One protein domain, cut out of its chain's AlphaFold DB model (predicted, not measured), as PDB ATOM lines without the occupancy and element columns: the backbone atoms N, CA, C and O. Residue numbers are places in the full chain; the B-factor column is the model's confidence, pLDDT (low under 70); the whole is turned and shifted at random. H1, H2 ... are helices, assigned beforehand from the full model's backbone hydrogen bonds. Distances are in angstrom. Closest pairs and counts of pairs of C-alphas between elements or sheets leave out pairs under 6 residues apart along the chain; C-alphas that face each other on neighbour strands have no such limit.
ATOM      1  N   THR A  58      81.731 115.765  83.278       95.44
ATOM      2  CA  THR A  58      81.394 114.793  84.326       95.44
ATOM      3  C   THR A  58      82.117 113.478  84.074       95.44
ATOM      4  O   THR A  58      82.383 113.126  82.928       95.44
ATOM      5  N   ALA A  59      82.410 112.728  85.140       95.19
ATOM      6  CA  ALA A  59      83.090 111.438  85.028       95.19
ATOM      7  C   ALA A  59      82.365 110.468  84.082       95.19
ATOM      8  O   ALA A  59      83.016 109.824  83.270       95.19
ATOM      9  N   GLY A  60      81.028 110.418  84.148       94.56
ATOM     10  CA  GLY A  60      80.219 109.595  83.244       94.56
ATOM     11  C   GLY A  60      80.408 109.993  81.781       94.56
ATOM     12  O   GLY A  60      80.786 109.159  80.972       94.56
ATOM     13  N   LYS A  61      80.284 111.290  81.462       95.38
ATOM     14  CA  LYS A  61      80.505 111.770  80.091       95.38
ATOM     15  C   LYS A  61      81.904 111.468  79.578       95.38
ATOM     16  O   LYS A  61      82.043 111.118  78.417       95.38
ATOM     17  N   ILE A  62      82.928 111.633  80.415       95.94
ATOM     18  CA  ILE A  62      84.305 111.326  80.014       95.94
ATOM     19  C   ILE A  62      84.442 109.818  79.770       95.94
ATOM     20  O   ILE A  62      85.068 109.428  78.795       95.94
ATOM     21  N   ALA A  63      83.848 108.966  80.610       94.88
ATOM     22  CA  ALA A  63      83.904 107.514  80.433       94.88
ATOM     23  C   ALA A  63      83.226 107.048  79.133       94.88
ATOM     24  O   ALA A  63      83.650 106.047  78.561       94.88
ATOM     25  N   ASP A  64      82.234 107.800  78.650       94.88
ATOM     26  CA  ASP A  64      81.530 107.539  77.391       94.88
ATOM     27  C   ASP A  64      82.262 108.084  76.146       94.88
ATOM     28  O   ASP A  64      81.890 107.764  75.017       94.88
ATOM     29  N   MET A  65      83.303 108.911  76.310       94.75
ATOM     30  CA  MET A  65      84.112 109.400  75.189       94.75
ATOM     31  C   MET A  65      85.038 108.292  74.678       94.75
ATOM     32  O   MET A  65      85.823 107.742  75.448       94.75
ATOM     33  N   GLU A  66      85.019 108.037  73.366       95.31
ATOM     34  CA  GLU A  66      85.760 106.950  72.696       95.31
ATOM     35  C   GLU A  66      87.226 106.845  73.148       95.31
ATOM     36  O   GLU A  66      87.639 105.811  73.666       95.31
ATOM     37  N   LYS A  67      87.971 107.958  73.091       93.31
ATOM     38  CA  LYS A  67      89.373 108.057  73.544       93.31
ATOM     39  C   LYS A  67      89.599 107.470  74.943       93.31
ATOM     40  O   LYS A  67      90.598 106.796  75.183       93.31
ATOM     41  N   TYR A  68      88.708 107.770  75.884       94.00
ATOM     42  CA  TYR A  68      88.859 107.347  77.273       94.00
ATOM     43  C   TYR A  68      88.272 105.956  77.500       94.00
ATOM     44  O   TYR A  68      88.884 105.162  78.208       94.00
ATOM     45  N   ALA A  69      87.144 105.624  76.871       94.88
ATOM     46  CA  ALA A  69      86.568 104.283  76.905       94.88
ATOM     47  C   ALA A  69      87.568 103.227  76.402       94.88
ATOM     48  O   ALA A  69      87.727 102.169  77.016       94.88
ATOM     49  N   ASP A  70      88.286 103.539  75.323       93.31
ATOM     50  CA  ASP A  70      89.333 102.694  74.757       93.31
ATOM     51  C   ASP A  70      90.509 102.540  75.719       93.31
ATOM     52  O   ASP A  70      90.886 101.413  76.042       93.31
ATOM     53  N   LEU A  71      91.007 103.646  76.284       88.94
ATOM     54  CA  LEU A  71      92.068 103.622  77.292       88.94
ATOM     55  C   LEU A  71      91.697 102.746  78.500       88.94
ATOM     56  O   LEU A  71      92.509 101.945  78.969       88.94
ATOM     57  N   LEU A  72      90.475 102.880  79.024       91.81
ATOM     58  CA  LEU A  72      90.012 102.090  80.167       91.81
ATOM     59  C   LEU A  72      89.890 100.605  79.820       91.81
ATOM     60  O   LEU A  72      90.265  99.760  80.632       91.81
ATOM     61  N   ARG A  73      89.421 100.275  78.610       91.75
ATOM     62  CA  ARG A  73      89.294  98.892  78.135       91.75
ATOM     63  C   ARG A  73      90.651  98.232  77.901       91.75
ATOM     64  O   ARG A  73      90.854  97.104  78.339       91.75
ATOM     65  N   GLU A  74      91.563  98.921  77.222       90.00
ATOM     66  CA  GLU A  74      92.904  98.416  76.907       90.00
ATOM     67  C   GLU A  74      93.740  98.216  78.163       90.00
ATOM     68  O   GLU A  74      94.455  97.224  78.298       90.00
ATOM     69  N   THR A  75      93.636  99.154  79.105       87.38
ATOM     70  CA  THR A  75      94.372  99.038  80.355       87.38
ATOM     71  C   THR A  75      93.682  98.079  81.312       87.38
ATOM     72  O   THR A  75      94.378  97.322  81.971       87.38
ATOM     73  N   GLY A  76      92.350  98.055  81.396       88.88
ATOM     74  CA  GLY A  76      91.603  97.395  82.472       88.88
ATOM     75  C   GLY A  76      91.545  98.236  83.756       88.88
ATOM     76  O   GLY A  76      91.283  97.714  84.843       88.88
ATOM     77  N   PHE A  77      91.845  99.535  83.664       88.25
ATOM     78  CA  PHE A  77      91.745 100.457  84.788       88.25
ATOM     79  C   PHE A  77      90.281 100.830  85.058       88.25
ATOM     80  O   PHE A  77      89.536 101.171  84.147       88.25
ATOM     81  N   LEU A  78      89.882 100.790  86.330       91.81
ATOM     82  CA  LEU A  78      88.547 101.171  86.793       91.81
ATOM     83  C   LEU A  78      88.667 102.410  87.697       91.81
ATOM     84  O   LEU A  78      88.892 102.241  88.900       91.81
ATOM     85  N   PRO A  79      88.599 103.634  87.139       92.75
ATOM     86  CA  PRO A  79      88.751 104.866  87.902       92.75
ATOM     87  C   PRO A  79      87.518 105.169  88.754       92.75
ATOM     88  O   PRO A  79      86.374 104.959  88.351       92.75
ATOM     89  N   THR A  80      87.751 105.765  89.915       94.69
ATOM     90  CA  THR A  80      86.733 106.522  90.647       94.69
ATOM     91  C   THR A  80      86.332 107.788  89.866       94.69
ATOM     92  O   THR A  80      87.081 108.249  89.002       94.69
ATOM     93  N   PRO A  81      85.187 108.428  90.177       94.19
ATOM     94  CA  PRO A  81      84.773 109.649  89.481       94.19
ATOM     95  C   PRO A  81      85.813 110.775  89.515       94.19
ATOM     96  O   PRO A  81      85.981 111.496  88.534       94.19
ATOM     97  N   PHE A  82      86.532 110.918  90.630       90.56
ATOM     98  CA  PHE A  82      87.579 111.926  90.757       90.56
ATOM     99  C   PHE A  82      88.799 111.590  89.893       90.56
ATOM    100  O   PHE A  82      89.261 112.444  89.146       90.56
ATOM    101  N   GLU A  83      89.257 110.334  89.918       89.94
ATOM    102  CA  GLU A  83      90.341 109.850  89.052       89.94
ATOM    103  C   GLU A  83      90.005 110.020  87.565       89.94
ATOM    104  O   GLU A  83      90.879 110.370  86.777       89.94
ATOM    105  N   MET A  84      88.736 109.844  87.184       93.94
ATOM    106  CA  MET A  84      88.281 110.067  85.812       93.94
ATOM    107  C   MET A  84      88.379 111.539  85.393       93.94
ATOM    108  O   MET A  84      88.837 111.845  84.294       93.94
ATOM    109  N   LEU A  85      87.985 112.462  86.277       92.19
ATOM    110  CA  LEU A  85      88.159 113.897  86.037       92.19
ATOM    111  C   LEU A  85      89.646 114.259  85.948       92.19
ATOM    112  O   LEU A  85      90.036 114.999  85.048       92.19
ATOM    113  N   THR A  86      90.486 113.711  86.832       87.88
ATOM    114  CA  THR A  86      91.941 113.907  86.778       87.88
ATOM    115  C   THR A  86      92.513 113.430  85.447       87.88
ATOM    116  O   THR A  86      93.242 114.176  84.801       87.88
ATOM    117  N   LEU A  87      92.140 112.229  84.988       88.69
ATOM    118  CA  LEU A  87      92.563 111.709  83.686       88.69
ATOM    119  C   LEU A  87      92.187 112.643  82.540       88.69
ATOM    120  O   LEU A  87      93.009 112.880  81.656       88.69
ATOM    121  N   PHE A  88      90.969 113.186  82.558       92.38
ATOM    122  CA  PHE A  88      90.544 114.153  81.558       92.38
ATOM    123  C   PHE A  88      91.462 115.376  81.545       92.38
ATOM    124  O   PHE A  88      92.052 115.673  80.513       92.38
ATOM    125  N   PHE A  89      91.666 116.034  82.686       87.75
ATOM    126  CA  PHE A  89      92.487 117.248  82.742       87.75
ATOM    127  C   PHE A  89      93.976 117.018  82.452       87.75
ATOM    128  O   PHE A  89      94.646 117.953  82.023       87.75
ATOM    129  N   CYS A  90      94.490 115.804  82.657       83.06
ATOM    130  CA  CYS A  90      95.875 115.463  82.330       83.06
ATOM    131  C   CYS A  90      96.088 115.122  80.850       83.06
ATOM    132  O   CYS A  90      97.141 115.428  80.300       83.06
ATOM    133  N   LEU A  91      95.133 114.424  80.231       86.81
ATOM    134  CA  LEU A  91      95.311 113.834  78.900       86.81
ATOM    135  C   LEU A  91      94.590 114.598  77.793       86.81
ATOM    136  O   LEU A  91      94.795 114.303  76.612       86.81
ATOM    137  N   GLU A  92      93.671 115.494  78.141       91.50
ATOM    138  CA  GLU A  92      92.936 116.253  77.145       91.50
ATOM    139  C   GLU A  92      93.813 117.327  76.507       91.50
ATOM    140  O   GLU A  92      94.466 118.113  77.190       91.50
ATOM    141  N   ASP A  93      93.831 117.348  75.175       88.94
ATOM    142  CA  ASP A  93      94.665 118.280  74.429       88.94
ATOM    143  C   ASP A  93      94.062 119.690  74.475       88.94
ATOM    144  O   ASP A  93      92.992 119.953  73.921       88.94
ATOM    145  N   ALA A  94      94.777 120.614  75.115       87.88
ATOM    146  CA  ALA A  94      94.358 122.002  75.260       87.88
ATOM    147  C   ALA A  94      94.309 122.772  73.925       87.88
ATOM    148  O   ALA A  94      93.758 123.876  73.889       87.88
ATOM    149  N   GLU A  95      94.855 122.223  72.836       89.19
ATOM    150  CA  GLU A  95      94.808 122.849  71.515       89.19
ATOM    151  C   GLU A  95      93.618 122.386  70.670       89.19
ATOM    152  O   GLU A  95      92.914 123.234  70.115       89.19
ATOM    153  N   SER A  96      93.360 121.078  70.593       91.88
ATOM    154  CA  SER A  96      92.316 120.515  69.721       91.88
ATOM    155  C   SER A  96      90.993 120.166  70.410       91.88
ATOM    156  O   SER A  96      89.989 119.970  69.720       91.88
ATOM    157  N   SER A  97      90.949 120.106  71.745       93.69
ATOM    158  CA  SER A  97      89.735 119.722  72.472       93.69
ATOM    159  C   SER A  97      88.568 120.679  72.226       93.69
ATOM    160  O   SER A  97      88.728 121.900  72.160       93.69
ATOM    161  N   PHE A  98      87.345 120.144  72.233       95.31
ATOM    162  CA  PHE A  98      86.130 120.957  72.335       95.31
ATOM    163  C   PHE A  98      86.163 121.897  73.556       95.31
ATOM    164  O   PHE A  98      85.674 123.027  73.486       95.31
ATOM    165  N   TYR A  99      86.786 121.449  74.652       95.50
ATOM    166  CA  TYR A  99      86.953 122.202  75.893       95.50
ATOM    167  C   TYR A  99      88.223 123.066  75.918       95.50
ATOM    168  O   TYR A  99      88.505 123.682  76.945       95.50
ATOM    169  N   ALA A 100      88.977 123.171  74.818       94.69
ATOM    170  CA  ALA A 100      90.225 123.935  74.747       94.69
ATOM    171  C   ALA A 100      90.119 125.367  75.317       94.69
ATOM    172  O   ALA A 100      90.976 125.745  76.120       94.69
ATOM    173  N   PRO A 101      89.073 126.170  75.011       95.00
ATOM    174  CA  PRO A 101      88.945 127.509  75.589       95.00
ATOM    175  C   PRO A 101      88.789 127.496  77.112       95.00
ATOM    176  O   PRO A 101      89.319 128.379  77.776       95.00
ATOM    177  N   TYR A 102      88.110 126.490  77.671       93.94
ATOM    178  CA  TYR A 102      87.999 126.304  79.117       93.94
ATOM    179  C   TYR A 102      89.334 125.865  79.731       93.94
ATOM    180  O   TYR A 102      89.792 126.467  80.699       93.94
ATOM    181  N   LEU A 103      90.001 124.875  79.133       92.19
ATOM    182  CA  LEU A 103      91.292 124.378  79.614       92.19
ATOM    183  C   LEU A 103      92.344 125.496  79.661       92.19
ATOM    184  O   LEU A 103      93.065 125.610  80.646       92.19
ATOM    185  N   LYS A 104      92.381 126.379  78.658       91.06
ATOM    186  CA  LYS A 104      93.348 127.488  78.558       91.06
ATOM    187  C   LYS A 104      93.186 128.588  79.610       91.06
ATOM    188  O   LYS A 104      94.135 129.338  79.831       91.06
ATOM    189  N   VAL A 105      92.021 128.697  80.253       90.31
ATOM    190  CA  VAL A 105      91.765 129.707  81.299       90.31
ATOM    191  C   VAL A 105      91.841 129.150  82.717       90.31
ATOM    192  O   VAL A 105      91.725 129.915  83.677       90.31
ATOM    193  N   LEU A 106      92.052 127.839  82.871       88.56
ATOM    194  CA  LEU A 106      92.268 127.238  84.181       88.56
ATOM    195  C   LEU A 106      93.548 127.786  84.837       88.56
ATOM    196  O   LEU A 106      94.511 128.134  84.146       88.56
ATOM    197  N   PRO A 107      93.597 127.854  86.179       82.06
ATOM    198  CA  PRO A 107      94.796 128.277  86.886       82.06
ATOM    199  C   PRO A 107      96.010 127.422  86.503       82.06
ATOM    200  O   PRO A 107      95.999 126.199  86.627       82.06
ATOM    201  N   LYS A 108      97.106 128.075  86.102       69.88
ATOM    202  CA  LYS A 108      98.319 127.379  85.644       69.88
ATOM    203  C   LYS A 108      98.952 126.480  86.704       69.88
ATOM    204  O   LYS A 108      99.539 125.478  86.336       69.88
ATOM    205  N   ARG A 109      98.820 126.769  88.007       55.75
ATOM    206  CA  ARG A 109      99.348 125.866  89.055       55.75
ATOM    207  C   ARG A 109      98.702 124.480  88.990       55.75
ATOM    208  O   ARG A 109      99.395 123.494  89.170       55.75
ATOM    209  N   SER A 110      97.425 124.398  88.622       51.28
ATOM    210  CA  SER A 110      96.723 123.129  88.398       51.28
ATOM    211  C   SER A 110      97.253 122.362  87.179       51.28
ATOM    212  O   SER A 110      97.163 121.142  87.139       51.28
ATOM    213  N   GLN A 111      97.820 123.072  86.198       49.69
ATOM    214  CA  GLN A 111      98.386 122.506  84.970       49.69
ATOM    215  C   GLN A 111      99.872 122.157  85.120       49.69
ATOM    216  O   GLN A 111     100.314 121.151  84.583       49.69
ATOM    217  N   VAL A 112     100.641 122.955  85.868       47.09
ATOM    218  CA  VAL A 112     102.077 122.735  86.118       47.09
ATOM    219  C   VAL A 112     102.304 121.417  86.852       47.09
ATOM    220  O   VAL A 112     103.142 120.638  86.418       47.09
ATOM    221  N   PHE A 113     101.496 121.103  87.869       49.28
ATOM    222  CA  PHE A 113     101.576 119.796  88.529       49.28
ATOM    223  C   PHE A 113     101.246 118.629  87.587       49.28
ATOM    224  O   PHE A 113     101.737 117.529  87.804       49.28
ATOM    225  N   ALA A 114     100.448 118.855  86.535       49.94
ATOM    226  CA  ALA A 114     100.177 117.849  85.507       49.94
ATOM    227  C   ALA A 114     101.329 117.704  84.509       49.94
ATOM    228  O   ALA A 114     101.706 116.586  84.165       49.94
ATOM    229  N   LEU A 115     101.925 118.822  84.093       49.22
ATOM    230  CA  LEU A 115     103.048 118.870  83.158       49.22
ATOM    231  C   LEU A 115     104.351 118.314  83.748       49.22
ATOM    232  O   LEU A 115     105.021 117.545  83.066       49.22
ATOM    233  N   GLU A 116     104.680 118.597  85.012       51.31
ATOM    234  CA  GLU A 116     105.884 118.043  85.664       51.31
ATOM    235  C   GLU A 116     105.867 116.505  85.745       51.31
ATOM    236  O   GLU A 116     106.916 115.863  85.751       51.31
ATOM    237  N   VAL A 117     104.679 115.888  85.758       51.81
ATOM    238  CA  VAL A 117     104.524 114.425  85.730       51.81
ATOM    239  C   VAL A 117     104.590 113.869  84.295       51.81
ATOM    240  O   VAL A 117     104.958 112.708  84.107       51.81
ATOM    241  N   LEU A 118     104.275 114.683  83.279       51.22
ATOM    242  CA  LEU A 118     104.274 114.302  81.858       51.22
ATOM    243  C   LEU A 118     105.668 114.298  81.207       51.22
ATOM    244  O   LEU A 118     105.851 113.597  80.213       51.22
ATOM    245  N   ASP A 119     106.664 114.986  81.776       49.25
ATOM    246  CA  ASP A 119     108.062 114.937  81.298       49.25
ATOM    247  C   ASP A 119     108.750 113.574  81.551       49.25
ATOM    248  O   ASP A 119     109.888 113.332  81.138       49.25
ATOM    249  N   SER A 120     108.047 112.632  82.185       45.88
ATOM    250  CA  SER A 120     108.401 111.216  82.180       45.88
ATOM    251  C   SER A 120     107.774 110.539  80.952       45.88
ATOM    252  O   SER A 120     106.547 110.519  80.853       45.88
ATOM    253  N   PRO A 121     108.553 109.930  80.031       42.09
ATOM    254  CA  PRO A 121     108.010 109.194  78.893       42.09
ATOM    255  C   PRO A 121     107.379 107.884  79.381       42.09
ATOM    256  O   PRO A 121     107.933 106.791  79.252       42.09
ATOM    257  N   LEU A 122     106.204 107.982  79.990       50.00
ATOM    258  CA  LEU A 122     105.388 106.846  80.353       50.00
ATOM    259  C   LEU A 122     104.479 106.558  79.168       50.00
ATOM    260  O   LEU A 122     103.410 107.144  79.024       50.00
ATOM    261  N   SER A 123     104.877 105.596  78.337       54.75
ATOM    262  CA  SER A 123     103.870 104.848  77.598       54.75
ATOM    263  C   SER A 123     102.972 104.177  78.645       54.75
ATOM    264  O   SER A 123     103.381 103.262  79.375       54.75
ATOM    265  N   ILE A 124     101.770 104.723  78.823       59.25
ATOM    266  CA  ILE A 124     100.761 104.187  79.731       59.25
ATOM    267  C   ILE A 124     100.203 102.932  79.062       59.25
ATOM    268  O   ILE A 124      99.182 102.960  78.391       59.25
ATOM    269  N   THR A 125     100.928 101.827  79.197       57.97
ATOM    270  CA  THR A 125     100.577 100.542  78.577       57.97
ATOM    271  C   THR A 125     100.089  99.511  79.592       57.97
ATOM    272  O   THR A 125      99.842  98.366  79.230       57.97
ATOM    273  N   SER A 126      99.968  99.873  80.879       67.62
ATOM    274  CA  SER A 126      99.530  98.943  81.926       67.62
ATOM    275  C   SER A 126      98.778  99.614  83.082       67.62
ATOM    276  O   SER A 126      99.070 100.756  83.449       67.62
ATOM    277  N   VAL A 127      97.848  98.875  83.713       66.44
ATOM    278  CA  VAL A 127      97.064  99.340  84.883       66.44
ATOM    279  C   VAL A 127      97.932  99.911  86.000       66.44
ATOM    280  O   VAL A 127      97.599 100.990  86.487       66.44
ATOM    281  N   PRO A 128      99.021  99.247  86.450       71.81
ATOM    282  CA  PRO A 128      99.787  99.750  87.587       71.81
ATOM    283  C   PRO A 128     100.420 101.111  87.290       71.81
ATOM    284  O   PRO A 128     100.451 101.976  88.159       71.81
ATOM    285  N   LYS A 129     100.866 101.329  86.046       71.88
ATOM    286  CA  LYS A 129     101.414 102.618  85.613       71.88
ATOM    287  C   LYS A 129     100.340 103.700  85.588       71.88
ATOM    288  O   LYS A 129     100.585 104.781  86.106       71.88
ATOM    289  N   LEU A 130      99.153 103.397  85.052       72.88
ATOM    290  CA  LEU A 130      98.038 104.347  85.003       72.88
ATOM    291  C   LEU A 130      97.544 104.723  86.407       72.88
ATOM    292  O   LEU A 130      97.395 105.902  86.710       72.88
ATOM    293  N   LYS A 131      97.379 103.740  87.299       74.88
ATOM    294  CA  LYS A 131      97.010 103.978  88.703       74.88
ATOM    295  C   LYS A 131      98.035 104.835  89.436       74.88
ATOM    296  O   LYS A 131      97.656 105.784  90.112       74.88
ATOM    297  N   ASN A 132      99.322 104.524  89.290       76.75
ATOM    298  CA  ASN A 132     100.382 105.303  89.927       76.75
ATOM    299  C   ASN A 132     100.446 106.729  89.368       76.75
ATOM    300  O   ASN A 132     100.613 107.671  90.134       76.75
ATOM    301  N   TYR A 133     100.269 106.892  88.055       71.56
ATOM    302  CA  TYR A 133     100.216 108.198  87.403       71.56
ATOM    303  C   TYR A 133      99.093 109.065  87.987       71.56
ATOM    304  O   TYR A 133      99.348 110.159  88.487       71.56
ATOM    305  N   VAL A 134      97.865 108.540  88.016       76.19
ATOM    306  CA  VAL A 134      96.704 109.241  88.579       76.19
ATOM    307  C   VAL A 134      96.878 109.502  90.080       76.19
ATOM    308  O   VAL A 134      96.604 110.601  90.552       76.19
ATOM    309  N   GLY A 135      97.390 108.529  90.836       75.56
ATOM    310  CA  GLY A 135      97.645 108.674  92.270       75.56
ATOM    311  C   GLY A 135      98.652 109.783  92.594       75.56
ATOM    312  O   GLY A 135      98.396 110.601  93.479       75.56
ATOM    313  N   ASN A 136      99.756 109.859  91.845       71.88
ATOM    314  CA  ASN A 136     100.769 110.905  92.004       71.88
ATOM    315  C   ASN A 136     100.202 112.289  91.673       71.88
ATOM    316  O   ASN A 136     100.424 113.240  92.419       71.88
ATOM    317  N   MET A 137      99.407 112.383  90.606       70.50
ATOM    318  CA  MET A 137      98.716 113.615  90.222       70.50
ATOM    319  C   MET A 137      97.794 114.132  91.324       70.50
ATOM    320  O   MET A 137      97.843 115.302  91.700       70.50
ATOM    321  N   ILE A 138      96.984 113.243  91.897       72.38
ATOM    322  CA  ILE A 138      96.076 113.587  92.992       72.38
ATOM    323  C   ILE A 138      96.849 114.032  94.237       72.38
ATOM    324  O   ILE A 138      96.407 114.949  94.931       72.38
ATOM    325  N   ALA A 139      97.980 113.390  94.542       66.94
ATOM    326  CA  ALA A 139      98.813 113.763  95.679       66.94
ATOM    327  C   ALA A 139      99.399 115.175  95.520       66.94
ATOM    328  O   ALA A 139      99.387 115.938  96.482       66.94
ATOM    329  N   LEU A 140      99.839 115.545  94.314       59.81
ATOM    330  CA  LEU A 140     100.386 116.874  94.024       59.81
ATOM    331  C   LEU A 140      99.328 117.980  94.097       59.81
ATOM    332  O   LEU A 140      99.625 119.070  94.560       59.81
ATOM    333  N   CYS A 141      98.075 117.703  93.727       56.12
ATOM    334  CA  CYS A 141      96.990 118.684  93.850       56.12
ATOM    335  C   CYS A 141      96.529 118.950  95.299       56.12
ATOM    336  O   CYS A 141      95.652 119.791  95.504       56.12
ATOM    337  N   LYS A 142      97.050 118.223  96.297       53.06
ATOM    338  CA  LYS A 142      96.692 118.386  97.719       53.06
ATOM    339  C   LYS A 142      97.641 119.302  98.506       53.06
ATOM    340  O   LYS A 142      97.367 119.537  99.683       53.06
ATOM    341  N   TYR A 143      98.704 119.813  97.883       37.28
ATOM    342  CA  TYR A 143      99.727 120.669  98.499       37.28
ATOM    343  C   TYR A 143     100.007 121.910  97.642       37.28
ATOM    344  O   TYR A 143     100.532 122.892  98.212       37.28
TER     345      TYR A 143
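AT A GLANCE: This is residues 58 to 143 of the 143 residues of an uncharacterized protein of Strongylus vulgaris (UniProt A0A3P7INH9). What shape? H3 is the core, crossed on one side by the hairpin H5 and H6, with H1 on the other and H2 and H4 farthest out. What makes it? It is all helix: 86 printed residues with six named helices. It is compact, radius of gyration of the C-alphas 12.5 A, spanning 32 by 27 by 23 A.

IN THESE COORDINATES: Which residues? H1 is residues 59 to 63, H2 66 to 75, H3 81 to 91, H4 100 to 103, H5 108 to 118 and H6 127 to 140, 20.1 A long. Which anchors? C-alpha 59 is at (83.090, 111.438, 85.028) and C-alpha 140 at (100.386, 116.874, 94.024).

HOW THE PARTS SIT: What touches H3? H6 does with residues 134 to 138 alone, about perpendicular at 89 degrees, the closest C-alphas, Glu 83 and Val 134, being 6.4 A apart. The backbones? In H1, H2, H3 and H6 every O i to N i+4 pair is within hydrogen-bond range, in H5 5 of 7.

THE WHOLE: Any cut? The printed part has no cut. Low confidence? Residues 108 to 127 and 139 to 143 are under pLDDT 70.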